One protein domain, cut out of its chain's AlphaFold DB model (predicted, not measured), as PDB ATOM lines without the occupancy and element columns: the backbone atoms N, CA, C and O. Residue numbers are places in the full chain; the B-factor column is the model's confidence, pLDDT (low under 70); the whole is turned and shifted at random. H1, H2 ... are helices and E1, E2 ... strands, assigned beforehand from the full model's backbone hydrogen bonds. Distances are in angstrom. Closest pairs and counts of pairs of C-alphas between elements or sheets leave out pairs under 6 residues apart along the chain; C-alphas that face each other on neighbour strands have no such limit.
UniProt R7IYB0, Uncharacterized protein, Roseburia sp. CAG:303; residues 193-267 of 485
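What this domain is: This is residues 193 to 267 of the 485 residues of an uncharacterized protein of Roseburia sp. CAG:303 (UniProt R7IYB0). A small four-stranded sheet, strongly twisted and curled like part of a barrel, is made of two hairpins, E1 with E2 and E3 with E4, joined side by side through the parallel pair E2 and E3. H1 packs on the E1 and E2 part, running along E2, while H3 packs with its first half, residues 231 to 235, mainly on E3 and runs across it; the short H2 touches H3, and E3 bends away so that its second half pairs with E4 at the far end from H1. The printed part has 75 residues with three named helices and four named strands, in the order H1 H2 E1 E2 H3 E3 E4, and its class is mixed, helices and strands. The sheet's order is E1, E2, E3, E4, with mixed directions. The whole is compact, with a radius of gyration of the C-alphas of 12.1 A, and rounded, spanning 32 by 26 by 21 A.

Where its parts are: H1 is residues 194 to 204, 15.1 A from first to last C-alpha, beginning at C-alpha 194 at (52.698, 1.526, 298.732). H2 is residues 207 to 210, 4.9 A long. E1 is residues 212 to 217, 14.4 A long, and E2 is residues 223 to 227, 13.4 A long. H3 is residues 231 to 240, 14.2 A long, with C-alpha 231 at (50.650, -6.490, 274.337). E3 is residues 248 to 255, 19.4 A long, and bends by 74 degrees at Met 251. E4 is residues 258 to 261, 9.7 A long, ending at C-alpha 261 at (52.351, 5.414, 271.102).

How they stand to each other: E1 and E2 form a hairpin, antiparallel at 162 degrees; N 216 and O 224 are 3.0 A apart and N 224 and O 216 are 2.8 A apart, both within hydrogen-bond range. E2 and E3 are parallel neighbours at 60 degrees, with N 248 and O 223 at 2.8 A and N 252 and O 227 at 2.9 A. The pairing of E3 is staggered: residues 248 to 251 pair with E2, and residues 252 to 255 with E4. E3 and E4 form a hairpin, antiparallel at 130 degrees, with N 255 and O 258 at 2.9 A. E1 and E4 are the edge strands, and they are apart. E2, H3 and E3 make a strand-helix-strand unit, two parallel neighbour strands with a helix between them, and its crossover is right-handed. H1 is on the sheet at a height over the sheet of 10.5 A; it lies over E2 and runs along it, at 0 degrees on the local plane. H3 is on the sheet and only just over E3, with 3 C-alphas falling on that strand, and runs across it at 86 degrees on the local plane; the closest C-alphas of the two are those of Pro 231 and Tyr 250, 6.4 A apart. H2 only grazes the sheet, with its residues 207 to 210. H2 and H3 touch, the closest C-alphas being those of Leu 210 and Lys 237, 6.2 A apart. H1 and H2 are close but not clearly touching, with the C-alphas of Ile 203 and Leu 210 7.6 A apart. H1 and H3 are only just apart, at 8.1 A. In H1 and H3 every O i to N i+4 pair is within hydrogen-bond range; H2 is too short for such a pair, and its one O i to N i+3 pair is not within range.

The domain as a whole: The two C-alphas farthest apart, those of Ala 194 and Gly 266, are 37.5 A apart. The printed part has no cut. The link from H3 to E3, seven residues, is short but not tight; the other links between named elements are tight. The mean pLDDT of the printed part is 81.9, with residues 193 to 195, 217 to 221, 256 to 258 and 264 to 267 under 70.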
ATOM      1  N   LYS A 193      49.913   4.525 296.419       55.97
ATOM      2  CA  LYS A 193      49.671   3.303 297.197       55.97
ATOM      3  C   LYS A 193      50.999   2.568 297.292       55.97
ATOM      4  O   LYS A 193      51.594   2.245 296.272       55.97
ATOM      5  N   ALA A 194      51.455   2.271 298.510       58.44
ATOM      6  CA  ALA A 194      52.698   1.526 298.732       58.44
ATOM      7  C   ALA A 194      52.767   0.230 297.893       58.44
ATOM      8  O   ALA A 194      53.835  -0.145 297.419       58.44
ATOM      9  N   ASP A 195      51.614  -0.403 297.661       62.62
ATOM     10  CA  ASP A 195      51.471  -1.602 296.833       62.62
ATOM     11  C   ASP A 195      51.735  -1.359 295.338       62.62
ATOM     12  O   ASP A 195      52.141  -2.291 294.642       62.62
ATOM     13  N   ASP A 196      51.476  -0.155 294.827       72.19
ATOM     14  CA  ASP A 196      51.781   0.216 293.444       72.19
ATOM     15  C   ASP A 196      53.248   0.612 293.307       72.19
ATOM     16  O   ASP A 196      53.890   0.154 292.373       72.19
ATOM     17  N   CYS A 197      53.831   1.324 294.281       72.06
ATOM     18  CA  CYS A 197      55.277   1.570 294.294       72.06
ATOM     19  C   CYS A 197      56.068   0.251 294.300       72.06
ATOM     20  O   CYS A 197      56.990   0.087 293.513       72.06
ATOM     21  N   GLN A 198      55.669  -0.729 295.123       80.00
ATOM     22  CA  GLN A 198      56.302  -2.055 295.132       80.00
ATOM     23  C   GLN A 198      56.149  -2.791 293.799       80.00
ATOM     24  O   GLN A 198      57.094  -3.430 293.338       80.00
ATOM     25  N   PHE A 199      54.965  -2.716 293.183       87.12
ATOM     26  CA  PHE A 199      54.725  -3.307 291.871       87.12
ATOM     27  C   PHE A 199      55.600  -2.654 290.797       87.12
ATOM     28  O   PHE A 199      56.299  -3.370 290.085       87.12
ATOM     29  N   ILE A 200      55.597  -1.318 290.726       86.19
ATOM     30  CA  ILE A 200      56.377  -0.515 289.780       86.19
ATOM     31  C   ILE A 200      57.863  -0.819 289.944       86.19
ATOM     32  O   ILE A 200      58.494  -1.208 288.969       86.19
ATOM     33  N   SER A 201      58.408  -0.739 291.161       85.50
ATOM     34  CA  SER A 201      59.811  -1.082 291.424       85.50
ATOM     35  C   SER A 201      60.138  -2.507 290.974       85.50
ATOM     36  O   SER A 201      61.131  -2.718 290.284       85.50
ATOM     37  N   GLY A 202      59.277  -3.481 291.287       89.94
ATOM     38  CA  GLY A 202      59.502  -4.882 290.935       89.94
ATOM     39  C   GLY A 202      59.535  -5.155 289.428       89.94
ATOM     40  O   GLY A 202      60.365  -5.936 288.966       89.94
ATOM     41  N   ILE A 203      58.663  -4.515 288.642       92.38
ATOM     42  CA  ILE A 203      58.682  -4.663 287.177       92.38
ATOM     43  C   ILE A 203      59.753  -3.782 286.525       92.38
ATOM     44  O   ILE A 203      60.302  -4.163 285.493       92.38
ATOM     45  N   TRP A 204      60.096  -2.645 287.137       90.44
ATOM     46  CA  TRP A 204      61.134  -1.736 286.654       90.44
ATOM     47  C   TRP A 204      62.542  -2.312 286.812       90.44
ATOM     48  O   TRP A 204      63.399  -2.061 285.973       90.44
ATOM     49  N   GLU A 205      62.786  -3.152 287.818       90.38
ATOM     50  CA  GLU A 205      64.019  -3.953 287.908       90.38
ATOM     51  C   GLU A 205      64.130  -4.990 286.774       90.38
ATOM     52  O   GLU A 205      65.226  -5.400 286.395       90.38
ATOM     53  N   LEU A 206      62.996  -5.402 286.200       92.56
ATOM     54  CA  LEU A 206      62.902  -6.377 285.109       92.56
ATOM     55  C   LEU A 206      62.673  -5.715 283.746       92.56
ATOM     56  O   LEU A 206      62.390  -6.408 282.767       92.56
ATOM     57  N   ARG A 207      62.801  -4.388 283.660       91.06
ATOM     58  CA  ARG A 207      62.454  -3.589 282.478       91.06
ATOM     59  C   ARG A 207      63.139  -4.027 281.187       91.06
ATOM     60  O   ARG A 207      62.544  -3.888 280.126       91.06
ATOM     61  N   ASP A 208      64.343  -4.590 281.244       89.75
ATOM     62  CA  ASP A 208      65.047  -5.082 280.049       89.75
ATOM     63  C   ASP A 208      64.461  -6.412 279.558       89.75
ATOM     64  O   ASP A 208      64.332  -6.652 278.361       89.75
ATOM     65  N   ILE A 209      64.050  -7.274 280.492       92.38
ATOM     66  CA  ILE A 209      63.403  -8.559 280.193       92.38
ATOM     67  C   ILE A 209      61.979  -8.326 279.682       92.38
ATOM     68  O   ILE A 209      61.521  -9.014 278.766       92.38
ATOM     69  N   LEU A 210      61.289  -7.367 280.299       93.06
ATOM     70  CA  LEU A 210      59.910  -6.988 280.005       93.06
ATOM     71  C   LEU A 210      59.797  -5.956 278.877       93.06
ATOM     72  O   LEU A 210      58.686  -5.695 278.436       93.06
ATOM     73  N   GLY A 211      60.910  -5.393 278.401       90.88
ATOM     74  CA  GLY A 211      60.918  -4.389 277.338       90.88
ATOM     75  C   GLY A 211      60.174  -3.100 277.701       90.88
ATOM     76  O   GLY A 211      59.530  -2.528 276.834       90.88
ATOM     77  N   ILE A 212      60.201  -2.682 278.972       90.38
ATOM     78  CA  ILE A 212      59.481  -1.500 279.481       90.38
ATOM     79  C   ILE A 212      60.308  -0.226 279.289       90.38
ATOM     80  O   ILE A 212      61.334  -0.071 279.940       90.38
ATOM     81  N   GLU A 213      59.827   0.712 278.478       85.88
ATOM     82  CA  GLU A 213      60.495   1.993 278.203       85.88
ATOM     83  C   GLU A 213      60.074   3.127 279.139       85.88
ATOM     84  O   GLU A 213      60.867   4.026 279.411       85.88
ATOM     85  N   ASP A 214      58.833   3.111 279.620       83.38
ATOM     86  CA  ASP A 214      58.323   4.144 280.521       83.38
ATOM     87  C   ASP A 214      57.190   3.591 281.398       83.38
ATOM     88  O   ASP A 214      56.445   2.689 280.994       83.38
ATOM     89  N   ILE A 215      57.049   4.142 282.602       82.62
ATOM     90  CA  ILE A 215      55.937   3.867 283.515       82.62
ATOM     91  C   ILE A 215      55.478   5.188 284.117       82.62
ATOM     92  O   ILE A 215      56.236   5.895 284.779       82.62
ATOM     93  N   TYR A 216      54.200   5.498 283.951       74.06
ATOM     94  CA  TYR A 216      53.634   6.750 284.430       74.06
ATOM     95  C   TYR A 216      52.155   6.585 284.763       74.06
ATOM     96  O   TYR A 216      51.552   5.544 284.514       74.06
ATOM     97  N   TYR A 217      51.563   7.630 285.324       69.38
ATOM     98  CA  TYR A 217      50.122   7.704 285.510       69.38
ATOM     99  C   TYR A 217      49.543   8.725 284.541       69.38
ATOM    100  O   TYR A 217      50.076   9.828 284.418       69.38
ATOM    101  N   ASP A 218      48.480   8.346 283.836       62.94
ATOM    102  CA  ASP A 218      47.768   9.271 282.959       62.94
ATOM    103  C   ASP A 218      46.971  10.319 283.758       62.94
ATOM    104  O   ASP A 218      46.896  10.291 284.991       62.94
ATOM    105  N   THR A 219      46.346  11.260 283.052       52.44
ATOM    106  CA  THR A 219      45.558  12.347 283.657       52.44
ATOM    107  C   THR A 219      44.342  11.851 284.443       52.44
ATOM    108  O   THR A 219      43.845  12.566 285.317       52.44
ATOM    109  N   SER A 220      43.881  10.621 284.186       57.00
ATOM    110  CA  SER A 220      42.811   9.965 284.942       57.00
ATOM    111  C   SER A 220      43.310   9.288 286.227       57.00
ATOM    112  O   SER A 220      42.510   8.820 287.040       57.00
ATOM    113  N   GLY A 221      44.630   9.261 286.442       59.81
ATOM    114  CA  GLY A 221      45.279   8.551 287.540       59.81
ATOM    115  C   GLY A 221      45.386   7.046 287.295       59.81
ATOM    116  O   GLY A 221      45.556   6.287 288.250       59.81
ATOM    117  N   GLN A 222      45.263   6.590 286.046       74.25
ATOM    118  CA  GLN A 222      45.464   5.193 285.683       74.25
ATOM    119  C   GLN A 222      46.946   4.928 285.408       74.25
ATOM    120  O   GLN A 222      47.599   5.681 284.692       74.25
ATOM    121  N   LEU A 223      47.471   3.834 285.971       79.94
ATOM    122  CA  LEU A 223      48.828   3.370 285.691       79.94
ATOM    123  C   LEU A 223      48.949   2.960 284.216       79.94
ATOM    124  O   LEU A 223      48.151   2.155 283.727       79.94
ATOM    125  N   CYS A 224      49.963   3.483 283.545       83.62
ATOM    126  CA  CYS A 224      50.295   3.228 282.153       83.62
ATOM    127  C   CYS A 224      51.737   2.725 282.055       83.62
ATOM    128  O   CYS A 224      52.648   3.280 282.669       83.62
ATOM    129  N   ILE A 225      51.929   1.660 281.281       88.81
ATOM    130  CA  ILE A 225      53.224   1.039 281.010       88.81
ATOM    131  C   ILE A 225      53.436   1.076 279.497       88.81
ATOM    132  O   ILE A 225      52.631   0.511 278.752       88.81
ATOM    133  N   ALA A 226      54.511   1.723 279.061       87.94
ATOM    134  CA  ALA A 226      54.939   1.742 277.669       87.94
ATOM    135  C   ALA A 226      56.085   0.749 277.471       87.94
ATOM    136  O   ALA A 226      56.997   0.667 278.300       87.94
ATOM    137  N   GLY A 227      56.061  -0.003 276.376       90.81
ATOM    138  CA  GLY A 227      57.139  -0.935 276.069       90.81
ATOM    139  C   GLY A 227      57.276  -1.292 274.598       90.81
ATOM    140  O   GLY A 227      56.477  -0.898 273.752       90.81
ATOM    141  N   ILE A 228      58.315  -2.066 274.298       89.81
ATOM    142  CA  ILE A 228      58.693  -2.428 272.926       89.81
ATOM    143  C   ILE A 228      58.026  -3.709 272.417       89.81
ATOM    144  O   ILE A 228      58.046  -3.984 271.218       89.81
ATOM    145  N   PHE A 229      57.460  -4.520 273.310       90.69
ATOM    146  CA  PHE A 229      56.800  -5.769 272.931       90.69
ATOM    147  C   PHE A 229      55.336  -5.541 272.563       90.69
ATOM    148  O   PHE A 229      54.688  -4.607 273.041       90.69
ATOM    149  N   GLU A 230      54.782  -6.437 271.748       89.50
ATOM    150  CA  GLU A 230      53.335  -6.458 271.542       89.50
ATOM    151  C   GLU A 230      52.609  -6.785 272.863       89.50
ATOM    152  O   GLU A 230      53.172  -7.497 273.705       89.50
ATOM    153  N   PRO A 231      51.373  -6.293 273.078       90.94
ATOM    154  CA  PRO A 231      50.650  -6.490 274.337       90.94
ATOM    155  C   PRO A 231      50.541  -7.951 274.783       90.94
ATOM    156  O   PRO A 231      50.687  -8.246 275.971       90.94
ATOM    157  N   GLU A 232      50.326  -8.879 273.850       91.38
ATOM    158  CA  GLU A 232      50.257 -10.312 274.135       91.38
ATOM    159  C   GLU A 232      51.603 -10.868 274.618       91.38
ATOM    160  O   GLU A 232      51.643 -11.612 275.601       91.38
ATOM    161  N   GLU A 233      52.706 -10.481 273.967       92.88
ATOM    162  CA  GLU A 233      54.059 -10.902 274.344       92.88
ATOM    163  C   GLU A 233      54.467 -10.307 275.699       92.88
ATOM    164  O   GLU A 233      54.985 -11.021 276.563       92.88
ATOM    165  N   PHE A 234      54.196  -9.018 275.918       94.31
ATOM    166  CA  PHE A 234      54.431  -8.364 277.202       94.31
ATOM    167  C   PHE A 234      53.668  -9.071 278.327       94.31
ATOM    168  O   PHE A 234      54.253  -9.415 279.357       94.31
ATOM    169  N   GLN A 235      52.379  -9.357 278.122       95.38
ATOM    170  CA  GLN A 235      51.548 -10.041 279.108       95.38
ATOM    171  C   GLN A 235      52.058 -11.456 279.412       95.38
ATOM    172  O   GLN A 235      52.022 -11.883 280.571       95.38
ATOM    173  N   GLU A 236      52.544 -12.189 278.405       96.50
ATOM    174  CA  GLU A 236      53.165 -13.500 278.599       96.50
ATOM    175  C   GLU A 236      54.431 -13.391 279.460       96.50
ATOM    176  O   GLU A 236      54.544 -14.088 280.473       96.50
ATOM    177  N   LYS A 237      55.351 -12.484 279.109       96.88
ATOM    178  CA  LYS A 237      56.594 -12.253 279.862       96.88
ATOM    179  C   LYS A 237      56.310 -11.817 281.298       96.88
ATOM    180  O   LYS A 237      56.910 -12.358 282.224       96.88
ATOM    181  N   LEU A 238      55.360 -10.906 281.500       96.56
ATOM    182  CA  LEU A 238      54.953 -10.433 282.822       96.56
ATOM    183  C   LEU A 238      54.444 -11.588 283.701       96.56
ATOM    184  O   LEU A 238      54.879 -11.744 284.844       96.56
ATOM    185  N   ASN A 239      53.594 -12.456 283.137       95.88
ATOM    186  CA  ASN A 239      53.079 -13.641 283.825       95.88
ATOM    187  C   ASN A 239      54.192 -14.646 284.166       95.88
ATOM    188  O   ASN A 239      54.167 -15.242 285.243       95.88
ATOM    189  N   GLN A 240      55.181 -14.832 283.281       96.75
ATOM    190  CA  GLN A 240      56.345 -15.692 283.542       96.75
ATOM    191  C   GLN A 240      57.185 -15.189 284.728       96.75
ATOM    192  O   GLN A 240      57.748 -16.003 285.458       96.75
ATOM    193  N   GLN A 241      57.225 -13.872 284.952       96.12
ATOM    194  CA  GLN A 241      57.873 -13.254 286.116       96.12
ATOM    195  C   GLN A 241      56.993 -13.266 287.381       96.12
ATOM    196  O   GLN A 241      57.414 -12.792 288.432       96.12
ATOM    197  N   GLY A 242      55.779 -13.825 287.312       94.44
ATOM    198  CA  GLY A 242      54.860 -13.924 288.449       94.44
ATOM    199  C   GLY A 242      54.095 -12.637 288.762       94.44
ATOM    200  O   GLY A 242      53.461 -12.555 289.816       94.44
ATOM    201  N   TYR A 243      54.120 -11.654 287.861       93.69
ATOM    202  CA  TYR A 243      53.371 -10.408 287.999       93.69
ATOM    203  C   TYR A 243      52.043 -10.477 287.242       93.69
ATOM    204  O   TYR A 243      51.914 -11.144 286.218       93.69
ATOM    205  N   GLN A 244      51.042  -9.759 287.750       91.31
ATOM    206  CA  GLN A 244      49.787  -9.504 287.043       91.31
ATOM    207  C   GLN A 244      49.758  -8.047 286.605       91.31
ATOM    208  O   GLN A 244      50.142  -7.172 287.381       91.31
ATOM    209  N   LEU A 245      49.288  -7.790 285.381       90.38
ATOM    210  CA  LEU A 245      49.200  -6.435 284.848       90.38
ATOM    211  C   LEU A 245      48.278  -5.582 285.719       90.38
ATOM    212  O   LEU A 245      47.133  -5.951 285.989       90.38
ATOM    213  N   ARG A 246      48.792  -4.425 286.133       87.06
ATOM    214  CA  ARG A 246      48.024  -3.352 286.758       87.06
ATOM    215  C   ARG A 246      47.998  -2.169 285.802       87.06
ATOM    216  O   ARG A 246      49.047  -1.761 285.317       87.06
ATOM    217  N   GLY A 247      46.811  -1.625 285.548       85.38
ATOM    218  CA  GLY A 247      46.654  -0.500 284.628       85.38
ATOM    219  C   GLY A 247      46.614  -0.915 283.157       85.38
ATOM    220  O   GLY A 247      46.073  -1.971 282.824       85.38
ATOM    221  N   LYS A 248      47.127  -0.049 282.284       89.44
ATOM    222  CA  LYS A 248      47.193  -0.250 280.835       89.44
ATOM    223  C   LYS A 248      48.626  -0.511 280.401       89.44
ATOM    224  O   LYS A 248      49.561   0.085 280.926       89.44
ATOM    225  N   TYR A 249      48.761  -1.366 279.398       91.19
ATOM    226  CA  TYR A 249      49.983  -1.503 278.624       91.19
ATOM    227  C   TYR A 249      49.708  -1.072 277.192       91.19
ATOM    228  O   TYR A 249      48.660  -1.418 276.637       91.19
ATOM    229  N   TYR A 250      50.655  -0.367 276.594       88.44
ATOM    230  CA  TYR A 250      50.666  -0.109 275.166       88.44
ATOM    231  C   TYR A 250      52.093  -0.199 274.634       88.44
ATOM    232  O   TYR A 250      53.077  -0.070 275.365       88.44
ATOM    233  N   MET A 251      52.192  -0.436 273.333       89.12
ATOM    234  CA  MET A 251      53.476  -0.461 272.658       89.12
ATOM    235  C   MET A 251      53.878   0.969 272.301       89.12
ATOM    236  O   MET A 251      53.131   1.670 271.619       89.12
ATOM    237  N   GLY A 252      55.036   1.409 272.771       87.06
ATOM    238  CA  GLY A 252      55.474   2.788 272.618       87.06
ATOM    239  C   GLY A 252      56.824   3.042 273.267       87.06
ATOM    240  O   GLY A 252      57.313   2.230 274.052       87.06
ATOM    241  N   VAL A 253      57.421   4.177 272.917       80.12
ATOM    242  CA  VAL A 253      58.728   4.607 273.427       80.12
ATOM    243  C   VAL A 253      58.691   6.070 273.848       80.12
ATOM    244  O   VAL A 253      57.924   6.878 273.312       80.12
ATOM    245  N   TRP A 254      59.554   6.416 274.797       78.25
ATOM    246  CA  TRP A 254      59.811   7.806 275.144       78.25
ATOM    247  C   TRP A 254      60.614   8.516 274.049       78.25
ATOM    248  O   TRP A 254      61.508   7.926 273.432       78.25
ATOM    249  N   TYR A 255      60.323   9.800 273.844       71.56
ATOM    250  CA  TYR A 255      61.140  10.682 273.022       71.56
ATOM    251  C   TYR A 255      61.111  12.122 273.506       71.56
ATOM    252  O   TYR A 255      60.327  12.503 274.369       71.56
ATOM    253  N   MET A 256      61.980  12.940 272.929       63.41
ATOM    254  CA  MET A 256      62.243  14.292 273.404       63.41
ATOM    255  C   MET A 256      61.026  15.234 273.480       63.41
ATOM    256  O   MET A 256      61.048  16.122 274.323       63.41
ATOM    257  N   ASN A 257      59.964  15.018 272.687       57.28
ATOM    258  CA  ASN A 257      58.719  15.812 272.762       57.28
ATOM    259  C   ASN A 257      57.543  15.028 273.372       57.28
ATOM    260  O   ASN A 257      56.383  15.345 273.118       57.28
ATOM    261  N   GLY A 258      57.826  13.959 274.119       65.06
ATOM    262  CA  GLY A 258      56.817  13.202 274.852       65.06
ATOM    263  C   GLY A 258      56.914  11.701 274.621       65.06
ATOM    264  O   GLY A 258      57.927  11.062 274.912       65.06
ATOM    265  N   ARG A 259      55.823  11.091 274.159       73.62
ATOM    266  CA  ARG A 259      55.733   9.638 273.973       73.62
ATOM    267  C   ARG A 259      55.126   9.298 272.637       73.62
ATOM    268  O   ARG A 259      54.106   9.853 272.247       73.62
ATOM    269  N   TYR A 260      55.783   8.383 271.942       74.31
ATOM    270  CA  TYR A 260      55.272   7.842 270.703       74.31
ATOM    271  C   TYR A 260      54.539   6.546 271.029       74.31
ATOM    272  O   TYR A 260      55.155   5.569 271.467       74.31
ATOM    273  N   GLU A 261      53.222   6.556 270.844       79.81
ATOM    274  CA  GLU A 261      52.351   5.414 271.102       79.81
ATOM    275  C   GLU A 261      51.934   4.791 269.773       79.81
ATOM    276  O   GLU A 261      51.470   5.480 268.868       79.81
ATOM    277  N   VAL A 262      52.082   3.475 269.641       78.88
ATOM    278  CA  VAL A 262      51.605   2.777 268.448       78.88
ATOM    279  C   VAL A 262      50.104   2.533 268.603       78.88
ATOM    280  O   VAL A 262      49.710   1.800 269.518       78.88
ATOM    281  N   PRO A 263      49.252   3.090 267.720       71.94
ATOM    282  CA  PRO A 263      47.811   2.915 267.829       71.94
ATOM    283  C   PRO A 263      47.440   1.430 267.738       71.94
ATOM    284  O   PRO A 263      47.942   0.742 266.850       71.94
ATOM    285  N   PRO A 264      46.536   0.913 268.587       67.25
ATOM    286  CA  PRO A 264      46.164  -0.503 268.567       67.25
ATOM    287  C   PRO A 264      45.452  -0.916 267.266       67.25
ATOM    288  O   PRO A 264      45.562  -2.066 266.839       67.25
ATOM    289  N   ASP A 265      44.763   0.023 266.609       64.31
ATOM    290  CA  ASP A 265      44.026  -0.198 265.366       64.31
ATOM    291  C   ASP A 265      44.800   0.338 264.153       64.31
ATOM    292  O   ASP A 265      45.112   1.523 264.064       64.31
ATOM    293  N   GLY A 266      45.061  -0.526 263.164       57.31
ATOM    294  CA  GLY A 266      45.708  -0.121 261.910       57.31
ATOM    295  C   GLY A 266      47.236  -0.049 261.962       57.31
ATOM    296  O   GLY A 266      47.821   0.603 261.098       57.31
ATOM    297  N   ILE A 267      47.859  -0.737 262.932       60.25
ATOM    298  CA  ILE A 267      49.314  -0.761 263.128       60.25
ATOM    299  C   ILE A 267      50.041  -1.015 261.806       60.25
ATOM    300  O   ILE A 267      49.899  -2.081 261.195       60.25
TER     301      ILE A 267